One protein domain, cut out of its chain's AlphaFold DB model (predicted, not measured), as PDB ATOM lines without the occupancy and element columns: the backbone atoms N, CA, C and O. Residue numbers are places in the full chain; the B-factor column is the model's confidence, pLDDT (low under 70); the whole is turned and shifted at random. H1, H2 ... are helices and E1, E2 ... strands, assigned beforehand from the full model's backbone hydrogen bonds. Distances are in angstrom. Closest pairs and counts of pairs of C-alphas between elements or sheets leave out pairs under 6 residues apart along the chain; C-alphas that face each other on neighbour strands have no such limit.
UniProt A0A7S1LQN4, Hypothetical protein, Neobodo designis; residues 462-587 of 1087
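This is residues 462 to 587 of the 1087 residues of the protein "Hypothetical protein" of Neobodo designis (UniProt A0A7S1LQN4). A strongly twisted, curled sheet of four strands, E1, E7, E6 and E2, is partly and loosely face to face with E5 and the near end of E3 in a second sheet, whose hairpin of E3 and E4 reaches away from the first. H1 is at one end of the sheets and H2 lies farther out, while the long unnamed stretches 469 to 495 and 528 to 540 are tied in by short pairings with E5 and E2. The printed part has 126 residues with two named helices and seven named strands, in the order E1 E2 H1 E3 E4 E5 H2 E6 E7, and is mostly strand. The larger sheet is mixed, in the order E1 E7 E6 E2; the smaller, E4 E3 E5, is antiparallel. The whole is compact, with a radius of gyration of the C-alphas of 15.4 A and spans of 47 by 41 by 23 A.

In the larger sheet, E1, residues 462 to 468, begins at C-alpha 462 (12.199, 6.163, 36.828) and is 17.5 A long. E7, residues 576 to 586, is 32.2 A long and ends at C-alpha 586 (25.714, -3.424, 34.872). E6, residues 563 to 570, measures 22.8 A, and E2, residues 496 to 501, 15.6 A. In the smaller sheet, E3, residues 511 to 519, measures 24.5 A, E4, residues 522 to 527, 16.8 A, and E5, residues 541 to 545, 13.4 A. H1 is residues 505 to 510, 10.5 A, and H2 residues 553 to 558, 8.9 A.

E1 is parallel to E7, with N 464 and O 582 2.8 A apart. E6 and E7 form a hairpin, with N 565 and O 581 at 2.8 A. E2 is antiparallel to E6, with N 498 and O 568 at 2.8 A. E1 and E5 are near each other, but E5 is apart from E6 and E7. E3 is antiparallel to E5, with N 514 and O 542 at 2.8 A, and forms a hairpin with E4, with N 517 and O 524 at 2.8 A. H1 only grazes the larger sheet, with residues 507 to 510; H2 is on neither sheet but near H1. Every O i to N i+4 pair is within hydrogen-bond range in H2; H1 has 0 of 2, and 1 of 3 O i to N i+3 pairs.

The C-alphas farthest apart are those of Ala 553 and Glu 573, 47.6 A. The printed part has no cut. The links E1 to E2 and E4 to E5 are long. The mean pLDDT of the printed part is 78.2, with residues 469 to 474, 480 to 495, 536 to 539 and 572 under 70.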
ATOM      1  N   THR A 462      12.232   7.575  37.226       81.94
ATOM      2  CA  THR A 462      12.199   6.163  36.828       81.94
ATOM      3  C   THR A 462      13.632   5.641  36.796       81.94
ATOM      4  O   THR A 462      14.467   6.195  36.087       81.94
ATOM      5  N   ASN A 463      13.934   4.597  37.568       84.19
ATOM      6  CA  ASN A 463      15.254   3.967  37.590       84.19
ATOM      7  C   ASN A 463      15.187   2.610  36.882       84.19
ATOM      8  O   ASN A 463      14.380   1.761  37.257       84.19
ATOM      9  N   LEU A 464      16.046   2.395  35.888       81.06
ATOM     10  CA  LEU A 464      16.264   1.094  35.263       81.06
ATOM     11  C   LEU A 464      17.541   0.478  35.811       81.06
ATOM     12  O   LEU A 464      18.621   1.038  35.631       81.06
ATOM     13  N   PHE A 465      17.415  -0.687  36.433       79.44
ATOM     14  CA  PHE A 465      18.547  -1.454  36.942       79.44
ATOM     15  C   PHE A 465      18.827  -2.670  36.055       79.44
ATOM     16  O   PHE A 465      17.934  -3.159  35.362       79.44
ATOM     17  N   ASN A 466      20.058  -3.180  36.128       71.56
ATOM     18  CA  ASN A 466      20.498  -4.434  35.505       71.56
ATOM     19  C   ASN A 466      20.385  -4.452  33.972       71.56
ATOM     20  O   ASN A 466      20.011  -5.462  33.375       71.56
ATOM     21  N   VAL A 467      20.701  -3.331  33.318       73.94
ATOM     22  CA  VAL A 467      20.771  -3.285  31.854       73.94
ATOM     23  C   VAL A 467      22.149  -3.780  31.409       73.94
ATOM     24  O   VAL A 467      23.163  -3.134  31.677       73.94
ATOM     25  N   PHE A 468      22.187  -4.951  30.763       75.25
ATOM     26  CA  PHE A 468      23.424  -5.592  30.311       75.25
ATOM     27  C   PHE A 468      23.804  -5.135  28.904       75.25
ATOM     28  O   PHE A 468      23.017  -5.242  27.964       75.25
ATOM     29  N   GLN A 469      25.049  -4.691  28.750       65.06
ATOM     30  CA  GLN A 469      25.545  -4.101  27.509       65.06
ATOM     31  C   GLN A 469      25.607  -5.078  26.320       65.06
ATOM     32  O   GLN A 469      25.430  -4.669  25.177       65.06
ATOM     33  N   SER A 470      25.863  -6.363  26.577       53.94
ATOM     34  CA  SER A 470      26.055  -7.394  25.544       53.94
ATOM     35  C   SER A 470      24.760  -8.041  25.065       53.94
ATOM     36  O   SER A 470      24.744  -8.735  24.049       53.94
ATOM     37  N   SER A 471      23.665  -7.843  25.795       53.03
ATOM     38  CA  SER A 471      22.386  -8.384  25.385       53.03
ATOM     39  C   SER A 471      21.790  -7.470  24.322       53.03
ATOM     40  O   SER A 471      21.583  -6.283  24.555       53.03
ATOM     41  N   SER A 472      21.393  -8.030  23.182       54.00
ATOM     42  CA  SER A 472      20.442  -7.395  22.259       54.00
ATOM     43  C   SER A 472      19.049  -7.196  22.896       54.00
ATOM     44  O   SER A 472      18.057  -7.015  22.189       54.00
ATOM     45  N   ALA A 473      18.946  -7.297  24.229       54.06
ATOM     46  CA  ALA A 473      17.725  -7.168  24.990       54.06
ATOM     47  C   ALA A 473      17.349  -5.692  25.051       54.06
ATOM     48  O   ALA A 473      17.835  -4.894  25.849       54.06
ATOM     49  N   VAL A 474      16.452  -5.346  24.148       63.38
ATOM     50  CA  VAL A 474      15.718  -4.098  24.151       63.38
ATOM     51  C   VAL A 474      14.905  -4.011  25.448       63.38
ATOM     52  O   VAL A 474      13.984  -4.803  25.653       63.38
ATOM     53  N   VAL A 475      15.211  -3.036  26.308       74.25
ATOM     54  CA  VAL A 475      14.417  -2.777  27.519       74.25
ATOM     55  C   VAL A 475      13.261  -1.852  27.156       74.25
ATOM     56  O   VAL A 475      13.474  -0.723  26.710       74.25
ATOM     57  N   GLN A 476      12.033  -2.345  27.326       75.50
ATOM     58  CA  GLN A 476      10.824  -1.543  27.179       75.50
ATOM     59  C   GLN A 476      10.657  -0.632  28.399       75.50
ATOM     60  O   GLN A 476      10.817  -1.076  29.536       75.50
ATOM     61  N   LEU A 477      10.360   0.642  28.153       75.00
ATOM     62  CA  LEU A 477      10.239   1.664  29.188       75.00
ATOM     63  C   LEU A 477       8.769   1.964  29.464       75.00
ATOM     64  O   LEU A 477       8.054   2.344  28.544       75.00
ATOM     65  N   ASP A 478       8.357   1.856  30.727       70.19
ATOM     66  CA  ASP A 478       7.071   2.366  31.208       70.19
ATOM     67  C   ASP A 478       7.350   3.555  32.146       70.19
ATOM     68  O   ASP A 478       8.057   3.416  33.150       70.19
ATOM     69  N   PHE A 479       6.821   4.743  31.835       72.31
ATOM     70  CA  PHE A 479       7.017   5.924  32.683       72.31
ATOM     71  C   PHE A 479       6.016   5.935  33.842       72.31
ATOM     72  O   PHE A 479       4.806   6.035  33.639       72.31
ATOM     73  N   GLY A 480       6.521   5.888  35.076       58.75
ATOM     74  CA  GLY A 480       5.697   6.028  36.275       58.75
ATOM     75  C   GLY A 480       5.305   7.486  36.528       58.75
ATOM     76  O   GLY A 480       6.165   8.346  36.726       58.75
ATOM     77  N   TYR A 481       4.008   7.776  36.580       63.75
ATOM     78  CA  TYR A 481       3.488   9.079  36.998       63.75
ATOM     79  C   TYR A 481       2.349   8.895  38.002       63.75
ATOM     80  O   TYR A 481       1.559   7.954  37.908       63.75
ATOM     81  N   ALA A 482       2.265   9.800  38.975       56.47
ATOM     82  CA  ALA A 482       1.225   9.784  39.993       56.47
ATOM     83  C   ALA A 482       0.337  11.024  39.863       56.47
ATOM     84  O   ALA A 482       0.819  12.159  39.770       56.47
ATOM     85  N   ALA A 483      -0.980  10.809  39.886       50.41
ATOM     86  CA  ALA A 483      -1.917  11.893  40.129       50.41
ATOM     87  C   ALA A 483      -1.732  12.405  41.576       50.41
ATOM     88  O   ALA A 483      -1.393  11.619  42.468       50.41
ATOM     89  N   PRO A 484      -1.955  13.701  41.847       46.75
ATOM     90  CA  PRO A 484      -1.858  14.225  43.204       46.75
ATOM     91  C   PRO A 484      -2.876  13.526  44.114       46.75
ATOM     92  O   PRO A 484      -4.066  13.504  43.805       46.75
ATOM     93  N   GLY A 485      -2.401  12.956  45.224       54.00
ATOM     94  CA  GLY A 485      -3.216  12.176  46.166       54.00
ATOM     95  C   GLY A 485      -2.703  10.762  46.458       54.00
ATOM     96  O   GLY A 485      -3.410   9.996  47.103       54.00
ATOM     97  N   GLY A 486      -1.512  10.381  45.978       46.16
ATOM     98  CA  GLY A 486      -0.828   9.131  46.357       46.16
ATOM     99  C   GLY A 486      -1.450   7.843  45.803       46.16
ATOM    100  O   GLY A 486      -0.808   6.797  45.813       46.16
ATOM    101  N   LYS A 487      -2.664   7.900  45.248       44.34
ATOM    102  CA  LYS A 487      -3.227   6.798  44.469       44.34
ATOM    103  C   LYS A 487      -2.461   6.709  43.149       44.34
ATOM    104  O   LYS A 487      -2.552   7.623  42.328       44.34
ATOM    105  N   MET A 488      -1.742   5.604  42.933       42.94
ATOM    106  CA  MET A 488      -1.307   5.193  41.596       42.94
ATOM    107  C   MET A 488      -2.557   4.964  40.746       42.94
ATOM    108  O   MET A 488      -3.097   3.865  40.659       42.94
ATOM    109  N   ILE A 489      -3.076   6.037  40.163       41.69
ATOM    110  CA  ILE A 489      -4.037   5.931  39.085       41.69
ATOM    111  C   ILE A 489      -3.186   5.576  37.879       41.69
ATOM    112  O   ILE A 489      -2.418   6.409  37.402       41.69
ATOM    113  N   THR A 490      -3.305   4.341  37.395       45.62
ATOM    114  CA  THR A 490      -2.894   3.984  36.038       45.62
ATOM    115  C   THR A 490      -3.735   4.853  35.098       45.62
ATOM    116  O   THR A 490      -4.817   4.436  34.680       45.62
ATOM    117  N   LEU A 491      -3.352   6.117  34.858       45.44
ATOM    118  CA  LEU A 491      -4.124   6.929  33.926       45.44
ATOM    119  C   LEU A 491      -4.002   6.248  32.562       45.44
ATOM    120  O   LEU A 491      -2.944   5.751  32.165       45.44
ATOM    121  N   PRO A 492      -5.097   6.167  31.812       47.00
ATOM    122  CA  PRO A 492      -5.002   5.771  30.435       47.00
ATOM    123  C   PRO A 492      -4.436   6.979  29.677       47.00
ATOM    124  O   PRO A 492      -5.188   7.883  29.333       47.00
ATOM    125  N   ARG A 493      -3.137   6.919  29.353       59.16
ATOM    126  CA  ARG A 493      -2.484   7.602  28.214       59.16
ATOM    127  C   ARG A 493      -1.916   9.000  28.494       59.16
ATOM    128  O   ARG A 493      -2.640   9.982  28.644       59.16
ATOM    129  N   ILE A 494      -0.588   9.099  28.442       57.81
ATOM    130  CA  ILE A 494       0.120  10.359  28.185       57.81
ATOM    131  C   ILE A 494       0.057  10.616  26.677       57.81
ATOM    132  O   ILE A 494       0.469   9.763  25.896       57.81
ATOM    133  N   GLN A 495      -0.430  11.787  26.257       64.81
ATOM    134  CA  GLN A 495      -0.519  12.120  24.829       64.81
ATOM    135  C   GLN A 495       0.837  12.477  24.219       64.81
ATOM    136  O   GLN A 495       1.063  12.220  23.036       64.81
ATOM    137  N   ARG A 496       1.717  13.140  24.985       79.44
ATOM    138  CA  ARG A 496       3.029  13.595  24.502       79.44
ATOM    139  C   ARG A 496       4.063  13.623  25.618       79.44
ATOM    140  O   ARG A 496       3.851  14.266  26.643       79.44
ATOM    141  N   VAL A 497       5.208  13.005  25.366       84.62
ATOM    142  CA  VAL A 497       6.441  13.163  26.134       84.62
ATOM    143  C   VAL A 497       7.460  13.874  25.245       84.62
ATOM    144  O   VAL A 497       7.554  13.595  24.052       84.62
ATOM    145  N   MET A 498       8.189  14.834  25.802       90.81
ATOM    146  CA  MET A 498       9.277  15.545  25.134       90.81
ATOM    147  C   MET A 498      10.587  15.239  25.847       90.81
ATOM    148  O   MET A 498      10.673  15.431  27.062       90.81
ATOM    149  N   LEU A 499      11.612  14.805  25.117       92.00
ATOM    150  CA  LEU A 499      12.944  14.654  25.699       92.00
ATOM    151  C   LEU A 499      13.560  16.048  25.898       92.00
ATOM    152  O   LEU A 499      13.704  16.810  24.946       92.00
ATOM    153  N   LEU A 500      13.893  16.403  27.138       90.50
ATOM    154  CA  LEU A 500      14.494  17.693  27.490       90.50
ATOM    155  C   LEU A 500      16.018  17.651  27.374       90.50
ATOM    156  O   LEU A 500      16.632  18.614  26.920       90.50
ATOM    157  N   SER A 501      16.635  16.551  27.808       94.62
ATOM    158  CA  SER A 501      18.081  16.361  27.707       94.62
ATOM    159  C   SER A 501      18.469  14.889  27.705       94.62
ATOM    160  O   SER A 501      17.860  14.078  28.404       94.62
ATOM    161  N   GLU A 502      19.541  14.587  26.985       95.06
ATOM    162  CA  GLU A 502      20.255  13.311  27.003       95.06
ATOM    163  C   GLU A 502      21.533  13.407  27.867       95.06
ATOM    164  O   GLU A 502      21.977  14.526  28.170       95.06
ATOM    165  N   PRO A 503      22.124  12.270  28.285       92.50
ATOM    166  CA  PRO A 503      23.453  12.236  28.889       92.50
ATOM    167  C   PRO A 503      24.467  12.973  28.005       92.50
ATOM    168  O   PRO A 503      24.457  12.824  26.787       92.50
ATOM    169  N   LYS A 504      25.334  13.796  28.603       89.69
ATOM    170  CA  LYS A 504      26.308  14.622  27.866       89.69
ATOM    171  C   LYS A 504      27.718  14.041  27.950       89.69
ATOM    172  O   LYS A 504      28.075  13.389  28.924       89.69
ATOM    173  N   GLY A 505      28.555  14.376  26.968       90.44
ATOM    174  CA  GLY A 505      29.982  14.045  26.980       90.44
ATOM    175  C   GLY A 505      30.245  12.558  26.743       90.44
ATOM    176  O   GLY A 505      29.589  11.943  25.907       90.44
ATOM    177  N   ALA A 506      31.200  11.990  27.483       85.00
ATOM    178  CA  ALA A 506      31.580  10.581  27.363       85.00
ATOM    179  C   ALA A 506      30.430   9.610  27.689       85.00
ATOM    180  O   ALA A 506      30.491   8.458  27.291       85.00
ATOM    181  N   ASP A 507      29.373  10.069  28.363       86.88
ATOM    182  CA  ASP A 507      28.240   9.225  28.749       86.88
ATOM    183  C   ASP A 507      27.231   9.010  27.606       86.88
ATOM    184  O   ASP A 507      26.496   8.023  27.600       86.88
ATOM    185  N   ALA A 508      27.226   9.887  26.594       87.19
ATOM    186  CA  ALA A 508      26.335   9.778  25.436       87.19
ATOM    187  C   ALA A 508      26.651   8.560  24.549       87.19
ATOM    188  O   ALA A 508      25.800   8.100  23.790       87.19
ATOM    189  N   GLN A 509      27.876   8.030  24.630       90.06
ATOM    190  CA  GLN A 509      28.317   6.942  23.759       90.06
ATOM    191  C   GLN A 509      27.713   5.583  24.138       90.06
ATOM    192  O   GLN A 509      27.639   4.714  23.275       90.06
ATOM    193  N   TYR A 510      27.264   5.386  25.384       89.50
ATOM    194  CA  TYR A 510      26.895   4.062  25.909       89.50
ATOM    195  C   TYR A 510      25.523   3.544  25.458       89.50
ATOM    196  O   TYR A 510      25.283   2.337  25.496       89.50
ATOM    197  N   GLY A 511      24.622   4.415  25.005       89.44
ATOM    198  CA  GLY A 511      23.308   4.010  24.510       89.44
ATOM    199  C   GLY A 511      22.391   5.188  24.219       89.44
ATOM    200  O   GLY A 511      22.680   6.333  24.564       89.44
ATOM    201  N   HIS A 512      21.274   4.906  23.562       92.31
ATOM    202  CA  HIS A 512      20.321   5.923  23.131       92.31
ATOM    203  C   HIS A 512      18.875   5.437  23.267       92.31
ATOM    204  O   HIS A 512      18.585   4.239  23.254       92.31
ATOM    205  N   LEU A 513      17.955   6.392  23.424       92.50
ATOM    206  CA  LEU A 513      16.521   6.123  23.420       92.50
ATOM    207  C   LEU A 513      16.031   6.001  21.979       92.50
ATOM    208  O   LEU A 513      16.331   6.843  21.135       92.50
ATOM    209  N   VAL A 514      15.254   4.961  21.706       90.50
ATOM    210  CA  VAL A 514      14.720   4.638  20.387       90.50
ATOM    211  C   VAL A 514      13.212   4.467  20.488       90.50
ATOM    212  O   VAL A 514      12.710   3.753  21.352       90.50
ATOM    213  N   GLN A 515      12.479   5.102  19.581       90.44
ATOM    214  CA  GLN A 515      11.058   4.877  19.374       90.44
ATOM    215  C   GLN A 515      10.847   3.843  18.269       90.44
ATOM    216  O   GLN A 515      11.299   4.021  17.140       90.44
ATOM    217  N   SER A 516      10.130   2.775  18.579       82.69
ATOM    218  CA  SER A 516       9.711   1.745  17.634       82.69
ATOM    219  C   SER A 516       8.326   2.068  17.071       82.69
ATOM    220  O   SER A 516       7.319   1.794  17.716       82.69
ATOM    221  N   ILE A 517       8.255   2.631  15.870       79.19
ATOM    222  CA  ILE A 517       6.992   2.994  15.219       79.19
ATOM    223  C   ILE A 517       6.534   1.822  14.347       79.19
ATOM    224  O   ILE A 517       7.252   1.398  13.438       79.19
ATOM    225  N   GLN A 518       5.349   1.286  14.637       74.69
ATOM    226  CA  GLN A 518       4.709   0.269  13.805       74.69
ATOM    227  C   GLN A 518       3.986   0.931  12.628       74.69
ATOM    228  O   GLN A 518       3.118   1.780  12.816       74.69
ATOM    229  N   PHE A 519       4.344   0.516  11.418       72.38
ATOM    230  CA  PHE A 519       3.643   0.806  10.173       72.38
ATOM    231  C   PHE A 519       3.015  -0.486   9.640       72.38
ATOM    232  O   PHE A 519       3.449  -1.581   9.995       72.38
ATOM    233  N   GLU A 520       2.043  -0.373   8.731       71.19
ATOM    234  CA  GLU A 520       1.428  -1.538   8.066       71.19
ATOM    235  C   GLU A 520       2.470  -2.437   7.368       71.19
ATOM    236  O   GLU A 520       2.302  -3.652   7.322       71.19
ATOM    237  N   ASN A 521       3.595  -1.865   6.922       77.31
ATOM    238  CA  ASN A 521       4.666  -2.576   6.214       77.31
ATOM    239  C   ASN A 521       5.845  -3.004   7.113       77.31
ATOM    240  O   ASN A 521       6.877  -3.437   6.600       77.31
ATOM    241  N   GLY A 522       5.739  -2.859   8.438       82.25
ATOM    242  CA  GLY A 522       6.780  -3.274   9.381       82.25
ATOM    243  C   GLY A 522       7.066  -2.266  10.491       82.25
ATOM    244  O   GLY A 522       6.442  -1.217  10.613       82.25
ATOM    245  N   THR A 523       8.035  -2.598  11.343       80.00
ATOM    246  CA  THR A 523       8.445  -1.745  12.465       80.00
ATOM    247  C   THR A 523       9.695  -0.959  12.092       80.00
ATOM    248  O   THR A 523      10.720  -1.566  11.793       80.00
ATOM    249  N   THR A 524       9.646   0.372  12.142       84.25
ATOM    250  CA  THR A 524      10.852   1.203  11.998       84.25
ATOM    251  C   THR A 524      11.254   1.785  13.342       84.25
ATOM    252  O   THR A 524      10.415   2.295  14.086       84.25
ATOM    253  N   THR A 525      12.544   1.763  13.634       85.69
ATOM    254  CA  THR A 525      13.121   2.362  14.835       85.69
ATOM    255  C   THR A 525      13.694   3.741  14.532       85.69
ATOM    256  O   THR A 525      14.464   3.894  13.586       85.69
ATOM    257  N   ARG A 526      13.364   4.740  15.352       89.88
ATOM    258  CA  ARG A 526      13.895   6.105  15.275       89.88
ATOM    259  C   ARG A 526      14.565   6.486  16.594       89.88
ATOM    260  O   ARG A 526      13.920   6.422  17.634       89.88
ATOM    261  N   THR A 527      15.813   6.943  16.558       91.00
ATOM    262  CA  THR A 527      16.490   7.522  17.733       91.00
ATOM    263  C   THR A 527      15.826   8.838  18.149       91.00
ATOM    264  O   THR A 527      15.486   9.658  17.296       91.00
ATOM    265  N   ILE A 528      15.615   9.025  19.453       91.19
ATOM    266  CA  ILE A 528      14.997  10.223  20.031       91.19
ATOM    267  C   ILE A 528      16.085  11.179  20.510       91.19
ATOM    268  O   ILE A 528      16.923  10.795  21.324       91.19
ATOM    269  N   HIS A 529      16.020  12.433  20.065       91.31
ATOM    270  CA  HIS A 529      16.933  13.498  20.482       91.31
ATOM    271  C   HIS A 529      16.236  14.556  21.352       91.31
ATOM    272  O   HIS A 529      15.005  14.657  21.344       91.31
ATOM    273  N   PRO A 530      16.978  15.373  22.124       92.62
ATOM    274  CA  PRO A 530      16.396  16.494  22.857       92.62
ATOM    275  C   PRO A 530      15.579  17.405  21.931       92.62
ATOM    276  O   PRO A 530      16.062  17.844  20.890       92.62
ATOM    277  N   GLY A 531      14.334  17.691  22.308       85.44
ATOM    278  CA  GLY A 531      13.375  18.409  21.465       85.44
ATOM    279  C   GLY A 531      12.368  17.513  20.745       85.44
ATOM    280  O   GLY A 531      11.295  17.992  20.377       85.44
ATOM    281  N   ASP A 532      12.663  16.221  20.588       84.31
ATOM    282  CA  ASP A 532      11.734  15.285  19.969       84.31
ATOM    283  C   ASP A 532      10.547  14.986  20.884       84.31
ATOM    284  O   ASP A 532      10.668  14.833  22.105       84.31
ATOM    285  N   HIS A 533       9.381  14.879  20.250       85.56
ATOM    286  CA  HIS A 533       8.140  14.463  20.880       85.56
ATOM    287  C   HIS A 533       7.837  13.019  20.512       85.56
ATOM    288  O   HIS A 533       7.870  12.656  19.336       85.56
ATOM    289  N   PHE A 534       7.461  12.227  21.506       83.56
ATOM    290  CA  PHE A 534       7.008  10.858  21.319       83.56
ATOM    291  C   PHE A 534       5.764  10.592  22.164       83.56
ATOM    292  O   PHE A 534       5.479  11.300  23.133       83.56
ATOM    293  N   SER A 535       4.984   9.600  21.748       78.38
ATOM    294  CA  SER A 535       3.810   9.143  22.483       78.38
ATOM    295  C   SER A 535       4.155   7.843  23.190       78.38
ATOM    296  O   SER A 535       4.761   6.954  22.589       78.38
ATOM    297  N   ASP A 536       3.750   7.739  24.449       67.69
ATOM    298  CA  ASP A 536       3.818   6.490  25.208       67.69
ATOM    299  C   ASP A 536       2.622   5.566  24.887       67.69
ATOM    300  O   ASP A 536       2.555   4.431  25.349       67.69
ATOM    301  N   GLU A 537       1.660   6.019  24.063       65.88
ATOM    302  CA  GLU A 537       0.466   5.227  23.720       65.88
ATOM    303  C   GLU A 537       0.804   3.879  23.071       65.88
ATOM    304  O   GLU A 537       0.102   2.898  23.318       65.88
ATOM    305  N   ASP A 538       1.905   3.809  22.322       62.81
ATOM    306  CA  ASP A 538       2.309   2.597  21.607       62.81
ATOM    307  C   ASP A 538       3.308   1.735  22.394       62.81
ATOM    308  O   ASP A 538       3.797   0.738  21.863       62.81
ATOM    309  N   ARG A 539       3.672   2.133  23.631       65.44
ATOM    310  CA  ARG A 539       4.774   1.531  24.417       65.44
ATOM    311  C   ARG A 539       6.034   1.303  23.575       65.44
ATOM    312  O   ARG A 539       6.741   0.298  23.674       65.44
ATOM    313  N   SER A 540       6.266   2.243  22.667       76.44
ATOM    314  CA  SER A 540       7.247   2.129  21.596       76.44
ATOM    315  C   SER A 540       8.641   2.544  22.041       76.44
ATOM    316  O   SER A 540       9.601   2.314  21.303       76.44
ATOM    317  N   LEU A 541       8.768   3.151  23.225       84.06
ATOM    318  CA  LEU A 541      10.041   3.642  23.712       84.06
ATOM    319  C   LEU A 541      10.889   2.511  24.290       84.06
ATOM    320  O   LEU A 541      10.482   1.759  25.176       84.06
ATOM    321  N   ARG A 542      12.107   2.428  23.772       86.69
ATOM    322  CA  ARG A 542      13.087   1.404  24.084       86.69
ATOM    323  C   ARG A 542      14.427   2.069  24.347       86.69
ATOM    324  O   ARG A 542      14.800   2.995  23.631       86.69
ATOM    325  N   TRP A 543      15.162   1.597  25.344       90.38
ATOM    326  CA  TRP A 543      16.567   1.972  25.493       90.38
ATOM    327  C   TRP A 543      17.438   0.921  24.802       90.38
ATOM    328  O   TRP A 543      17.245  -0.278  25.019       90.38
ATOM    329  N   VAL A 544      18.354   1.367  23.941       87.75
ATOM    330  CA  VAL A 544      19.230   0.490  23.157       87.75
ATOM    331  C   VAL A 544      20.690   0.777  23.533       87.75
ATOM    332  O   VAL A 544      21.140   1.915  23.345       87.75
ATOM    333  N   PRO A 545      21.436  -0.212  24.067       87.12
ATOM    334  CA  PRO A 545      22.864  -0.053  24.319       87.12
ATOM    335  C   PRO A 545      23.609   0.118  22.997       87.12
ATOM    336  O   PRO A 545      23.244  -0.486  21.990       87.12
ATOM    337  N   ASN A 546      24.669   0.925  22.988       86.19
ATOM    338  CA  ASN A 546      25.541   1.021  21.824       86.19
ATOM    339  C   ASN A 546      26.474  -0.203  21.786       86.19
ATOM    340  O   ASN A 546      27.364  -0.300  22.639       86.19
ATOM    341  N   PRO A 547      26.315  -1.126  20.818       79.31
ATOM    342  CA  PRO A 547      27.100  -2.359  20.781       79.31
ATOM    343  C   PRO A 547      28.582  -2.109  20.469       79.31
ATOM    344  O   PRO A 547      29.417  -2.965  20.741       79.31
ATOM    345  N   ASN A 548      28.925  -0.937  19.923       83.06
ATOM    346  CA  ASN A 548      30.281  -0.632  19.469       83.06
ATOM    347  C   ASN A 548      31.195  -0.084  20.577       83.06
ATOM    348  O   ASN A 548      32.366   0.191  20.324       83.06
ATOM    349  N   VAL A 549      30.685   0.107  21.797       82.38
ATOM    350  CA  VAL A 549      31.484   0.639  22.908       82.38
ATOM    351  C   VAL A 549      32.032  -0.510  23.739       82.38
ATOM    352  O   VAL A 549      31.290  -1.192  24.433       82.38
ATOM    353  N   THR A 550      33.346  -0.718  23.719       83.12
ATOM    354  CA  THR A 550      33.999  -1.648  24.653       83.12
ATOM    355  C   THR A 550      34.280  -0.913  25.961       83.12
ATOM    356  O   THR A 550      34.971   0.101  25.947       83.12
ATOM    357  N   LEU A 551      33.744  -1.390  27.091       82.69
ATOM    358  CA  LEU A 551      33.938  -0.721  28.383       82.69
ATOM    359  C   LEU A 551      35.353  -0.939  28.911       82.69
ATOM    360  O   LEU A 551      35.706  -2.045  29.336       82.69
ATOM    361  N   THR A 552      36.139   0.133  28.958       86.44
ATOM    362  CA  THR A 552      37.418   0.131  29.673       86.44
ATOM    363  C   THR A 552      37.188   0.067  31.188       86.44
ATOM    364  O   THR A 552      36.094   0.341  31.686       86.44
ATOM    365  N   ALA A 553      38.223  -0.257  31.968       79.62
ATOM    366  CA  ALA A 553      38.137  -0.221  33.433       79.62
ATOM    367  C   ALA A 553      37.736   1.172  33.971       79.62
ATOM    368  O   ALA A 553      37.030   1.274  34.974       79.62
ATOM    369  N   VAL A 554      38.133   2.245  33.273       83.50
ATOM    370  CA  VAL A 554      37.736   3.624  33.595       83.50
ATOM    371  C   VAL A 554      36.248   3.845  33.316       83.50
ATOM    372  O   VAL A 554      35.563   4.470  34.126       83.50
ATOM    373  N   ASP A 555      35.728   3.290  32.219       81.88
ATOM    374  CA  ASP A 555      34.307   3.384  31.870       81.88
ATOM    375  C   ASP A 555      33.436   2.605  32.857       81.88
ATOM    376  O   ASP A 555      32.403   3.114  33.280       81.88
ATOM    377  N   ARG A 556      33.885   1.432  33.327       81.19
ATOM    378  CA  ARG A 556      33.175   0.660  34.367       81.19
ATOM    379  C   ARG A 556      32.975   1.473  35.648       81.19
ATOM    380  O   ARG A 556      31.873   1.488  36.180       81.19
ATOM    381  N   LYS A 557      34.002   2.208  36.093       79.94
ATOM    382  CA  LYS A 557      33.909   3.087  37.272       79.94
ATOM    383  C   LYS A 557      33.041   4.326  37.020       79.94
ATOM    384  O   LYS A 557      32.419   4.849  37.938       79.94
ATOM    385  N   ARG A 558      32.979   4.821  35.778       79.25
ATOM    386  CA  ARG A 558      32.073   5.924  35.401       79.25
ATOM    387  C   ARG A 558      30.610   5.482  35.364       79.25
ATOM    388  O   ARG A 558      29.753   6.241  35.808       79.25
ATOM    389  N   LEU A 559      30.346   4.260  34.904       78.00
ATOM    390  CA  LEU A 559      29.008   3.669  34.798       78.00
ATOM    391  C   LEU A 559      28.370   3.278  36.138       78.00
ATOM    392  O   LEU A 559      27.195   2.924  36.168       78.00
ATOM    393  N   GLU A 560      29.089   3.425  37.255       78.88
ATOM    394  CA  GLU A 560      28.485   3.437  38.595       78.88
ATOM    395  C   GLU A 560      27.491   4.604  38.766       78.88
ATOM    396  O   GLU A 560      26.614   4.563  39.631       78.88
ATOM    397  N   ARG A 561      27.597   5.651  37.931       87.12
ATOM    398  CA  ARG A 561      26.624   6.748  37.870       87.12
ATOM    399  C   ARG A 561      25.535   6.445  36.833       87.12
ATOM    400  O   ARG A 561      25.854   5.975  35.741       87.12
ATOM    401  N   PRO A 562      24.259   6.758  37.123       90.62
ATOM    402  CA  PRO A 562      23.183   6.535  36.169       90.62
ATOM    403  C   PRO A 562      23.303   7.457  34.955       90.62
ATOM    404  O   PRO A 562      23.573   8.653  35.085       90.62
ATOM    405  N   LEU A 563      22.979   6.923  33.779       92.06
ATOM    406  CA  LEU A 563      22.717   7.727  32.591       92.06
ATOM    407  C   LEU A 563      21.349   8.400  32.753       92.06
ATOM    408  O   LEU A 563      20.316   7.733  32.675       92.06
ATOM    409  N   THR A 564      21.324   9.711  33.008       93.94
ATOM    410  CA  THR A 564      20.075  10.456  33.237       93.94
ATOM    411  C   THR A 564      19.558  11.126  31.964       93.94
ATOM    412  O   THR A 564      20.152  12.076  31.455       93.94
ATOM    413  N   TYR A 565      18.376  10.707  31.515       94.75
ATOM    414  CA  TYR A 565      17.570  11.385  30.503       94.75
ATOM    415  C   TYR A 565      16.492  12.210  31.209       94.75
ATOM    416  O   TYR A 565      15.761  11.689  32.049       94.75
ATOM    417  N   ARG A 566      16.359  13.498  30.886       94.44
ATOM    418  CA  ARG A 566      15.272  14.336  31.426       94.44
ATOM    419  C   ARG A 566      14.166  14.457  30.399       94.44
ATOM    420  O   ARG A 566      14.455  14.693  29.230       94.44
ATOM    421  N   TYR A 567      12.917  14.356  30.830       93.25
ATOM    422  CA  TYR A 567      11.756  14.441  29.948       93.25
ATOM    423  C   TYR A 567      10.650  15.311  30.549       93.25
ATOM    424  O   TYR A 567      10.597  15.517  31.758       93.25
ATOM    425  N   ARG A 568       9.755  15.805  29.692       91.69
ATOM    426  CA  ARG A 568       8.526  16.509  30.063       91.69
ATOM    427  C   ARG A 568       7.327  15.733  29.545       91.69
ATOM    428  O   ARG A 568       7.188  15.579  28.334       91.69
ATOM    429  N   ALA A 569       6.462  15.265  30.436       85.81
ATOM    430  CA  ALA A 569       5.206  14.617  30.069       85.81
ATOM    431  C   ALA A 569       4.061  15.636  30.067       85.81
ATOM    432  O   ALA A 569       3.998  16.496  30.943       85.81
ATOM    433  N   MET A 570       3.163  15.534  29.087       82.31
ATOM    434  CA  MET A 570       1.952  16.348  28.965       82.31
ATOM    435  C   MET A 570       0.711  15.455  29.058       82.31
ATOM    436  O   MET A 570       0.542  14.528  28.258       82.31
ATOM    437  N   THR A 571      -0.172  15.740  30.015       76.44
ATOM    438  CA  THR A 571      -1.456  15.039  30.143       76.44
ATOM    439  C   THR A 571      -2.431  15.477  29.041       76.44
ATOM    440  O   THR A 571      -2.245  16.546  28.450       76.44
ATOM    441  N   PRO A 572      -3.496  14.699  28.757       68.06
ATOM    442  CA  PRO A 572      -4.545  15.100  27.814       68.06
ATOM    443  C   PRO A 572      -5.197  16.455  28.143       68.06
ATOM    444  O   PRO A 572      -5.714  17.132  27.257       68.06
ATOM    445  N   GLU A 573      -5.164  16.865  29.412       71.50
ATOM    446  CA  GLU A 573      -5.682  18.145  29.905       71.50
ATOM    447  C   GLU A 573      -4.687  19.308  29.748       71.50
ATOM    448  O   GLU A 573      -4.991  20.427  30.160       71.50
ATOM    449  N   GLY A 574      -3.503  19.063  29.174       71.31
ATOM    450  CA  GLY A 574      -2.466  20.074  28.974       71.31
ATOM    451  C   GLY A 574      -1.663  20.406  30.234       71.31
ATOM    452  O   GLY A 574      -1.001  21.440  30.269       71.31
ATOM    453  N   LEU A 575      -1.705  19.564  31.271       76.38
ATOM    454  CA  LEU A 575      -0.824  19.708  32.433       76.38
ATOM    455  C   LEU A 575       0.541  19.094  32.119       76.38
ATOM    456  O   LEU A 575       0.612  18.052  31.470       76.38
ATOM    457  N   PHE A 576       1.618  19.718  32.596       83.38
ATOM    458  CA  PHE A 576       2.984  19.238  32.372       83.38
ATOM    459  C   PHE A 576       3.637  18.811  33.684       83.38
ATOM    460  O   PHE A 576       3.430  19.458  34.713       83.38
ATOM    461  N   CYS A 577       4.475  17.781  33.629       87.38
ATOM    462  CA  CYS A 577       5.461  17.503  34.666       87.38
ATOM    463  C   CYS A 577       6.816  17.154  34.052       87.38
ATOM    464  O   CYS A 577       6.879  16.587  32.960       87.38
ATOM    465  N   ASP A 578       7.887  17.513  34.759       90.69
ATOM    466  CA  ASP A 578       9.260  17.188  34.377       90.69
ATOM    467  C   ASP A 578       9.720  15.981  35.197       90.69
ATOM    468  O   ASP A 578       9.610  15.978  36.422       90.69
ATOM    469  N   GLY A 579      10.204  14.947  34.513       92.12
ATOM    470  CA  GLY A 579      10.709  13.710  35.099       92.12
ATOM    471  C   GLY A 579      12.140  13.406  34.667       92.12
ATOM    472  O   GLY A 579      12.717  14.069  33.796       92.12
ATOM    473  N   ALA A 580      12.718  12.379  35.283       92.31
ATOM    474  CA  ALA A 580      14.032  11.858  34.931       92.31
ATOM    475  C   ALA A 580      13.980  10.332  34.801       92.31
ATOM    476  O   ALA A 580      13.352   9.655  35.611       92.31
ATOM    477  N   LEU A 581      14.649   9.806  33.780       92.75
ATOM    478  CA  LEU A 581      14.901   8.389  33.567       92.75
ATOM    479  C   LEU A 581      16.390   8.139  33.799       92.75
ATOM    480  O   LEU A 581      17.221   8.658  33.059       92.75
ATOM    481  N   ASN A 582      16.714   7.354  34.817       92.88
ATOM    482  CA  ASN A 582      18.073   6.963  35.167       92.88
ATOM    483  C   ASN A 582      18.316   5.526  34.715       92.88
ATOM    484  O   ASN A 582      17.613   4.621  35.161       92.88
ATOM    485  N   VAL A 583      19.316   5.304  33.868       90.62
ATOM    486  CA  VAL A 583      19.701   3.962  33.416       90.62
ATOM    487  C   VAL A 583      21.007   3.559  34.089       90.62
ATOM    488  O   VAL A 583      22.029   4.213  33.886       90.62
ATOM    489  N   PHE A 584      20.973   2.496  34.889       87.44
ATOM    490  CA  PHE A 584      22.147   1.918  35.538       87.44
ATOM    491  C   PHE A 584      22.652   0.737  34.706       87.44
ATOM    492  O   PHE A 584      21.958  -0.274  34.556       87.44
ATOM    493  N   LEU A 585      23.857   0.877  34.151       84.94
ATOM    494  CA  LEU A 585      24.485  -0.167  33.346       84.94
ATOM    495  C   LEU A 585      25.269  -1.114  34.240       84.94
ATOM    496  O   LEU A 585      26.154  -0.685  34.976       84.94
ATOM    497  N   GLN A 586      24.957  -2.407  34.156       79.25
ATOM    498  CA  GLN A 586      25.714  -3.424  34.872       79.25
ATOM    499  C   GLN A 586      26.751  -4.027  33.915       79.25
ATOM    500  O   GLN A 586      26.368  -4.593  32.884       79.25
ATOM    501  N   PRO A 587      28.059  -3.912  34.212       70.75
ATOM    502  CA  PRO A 587      29.070  -4.592  33.421       70.75
ATOM    503  C   PRO A 587      28.831  -6.099  33.531       70.75
ATOM    504  O   PRO A 587      28.658  -6.630  34.628       70.75
TER     505      PRO A 587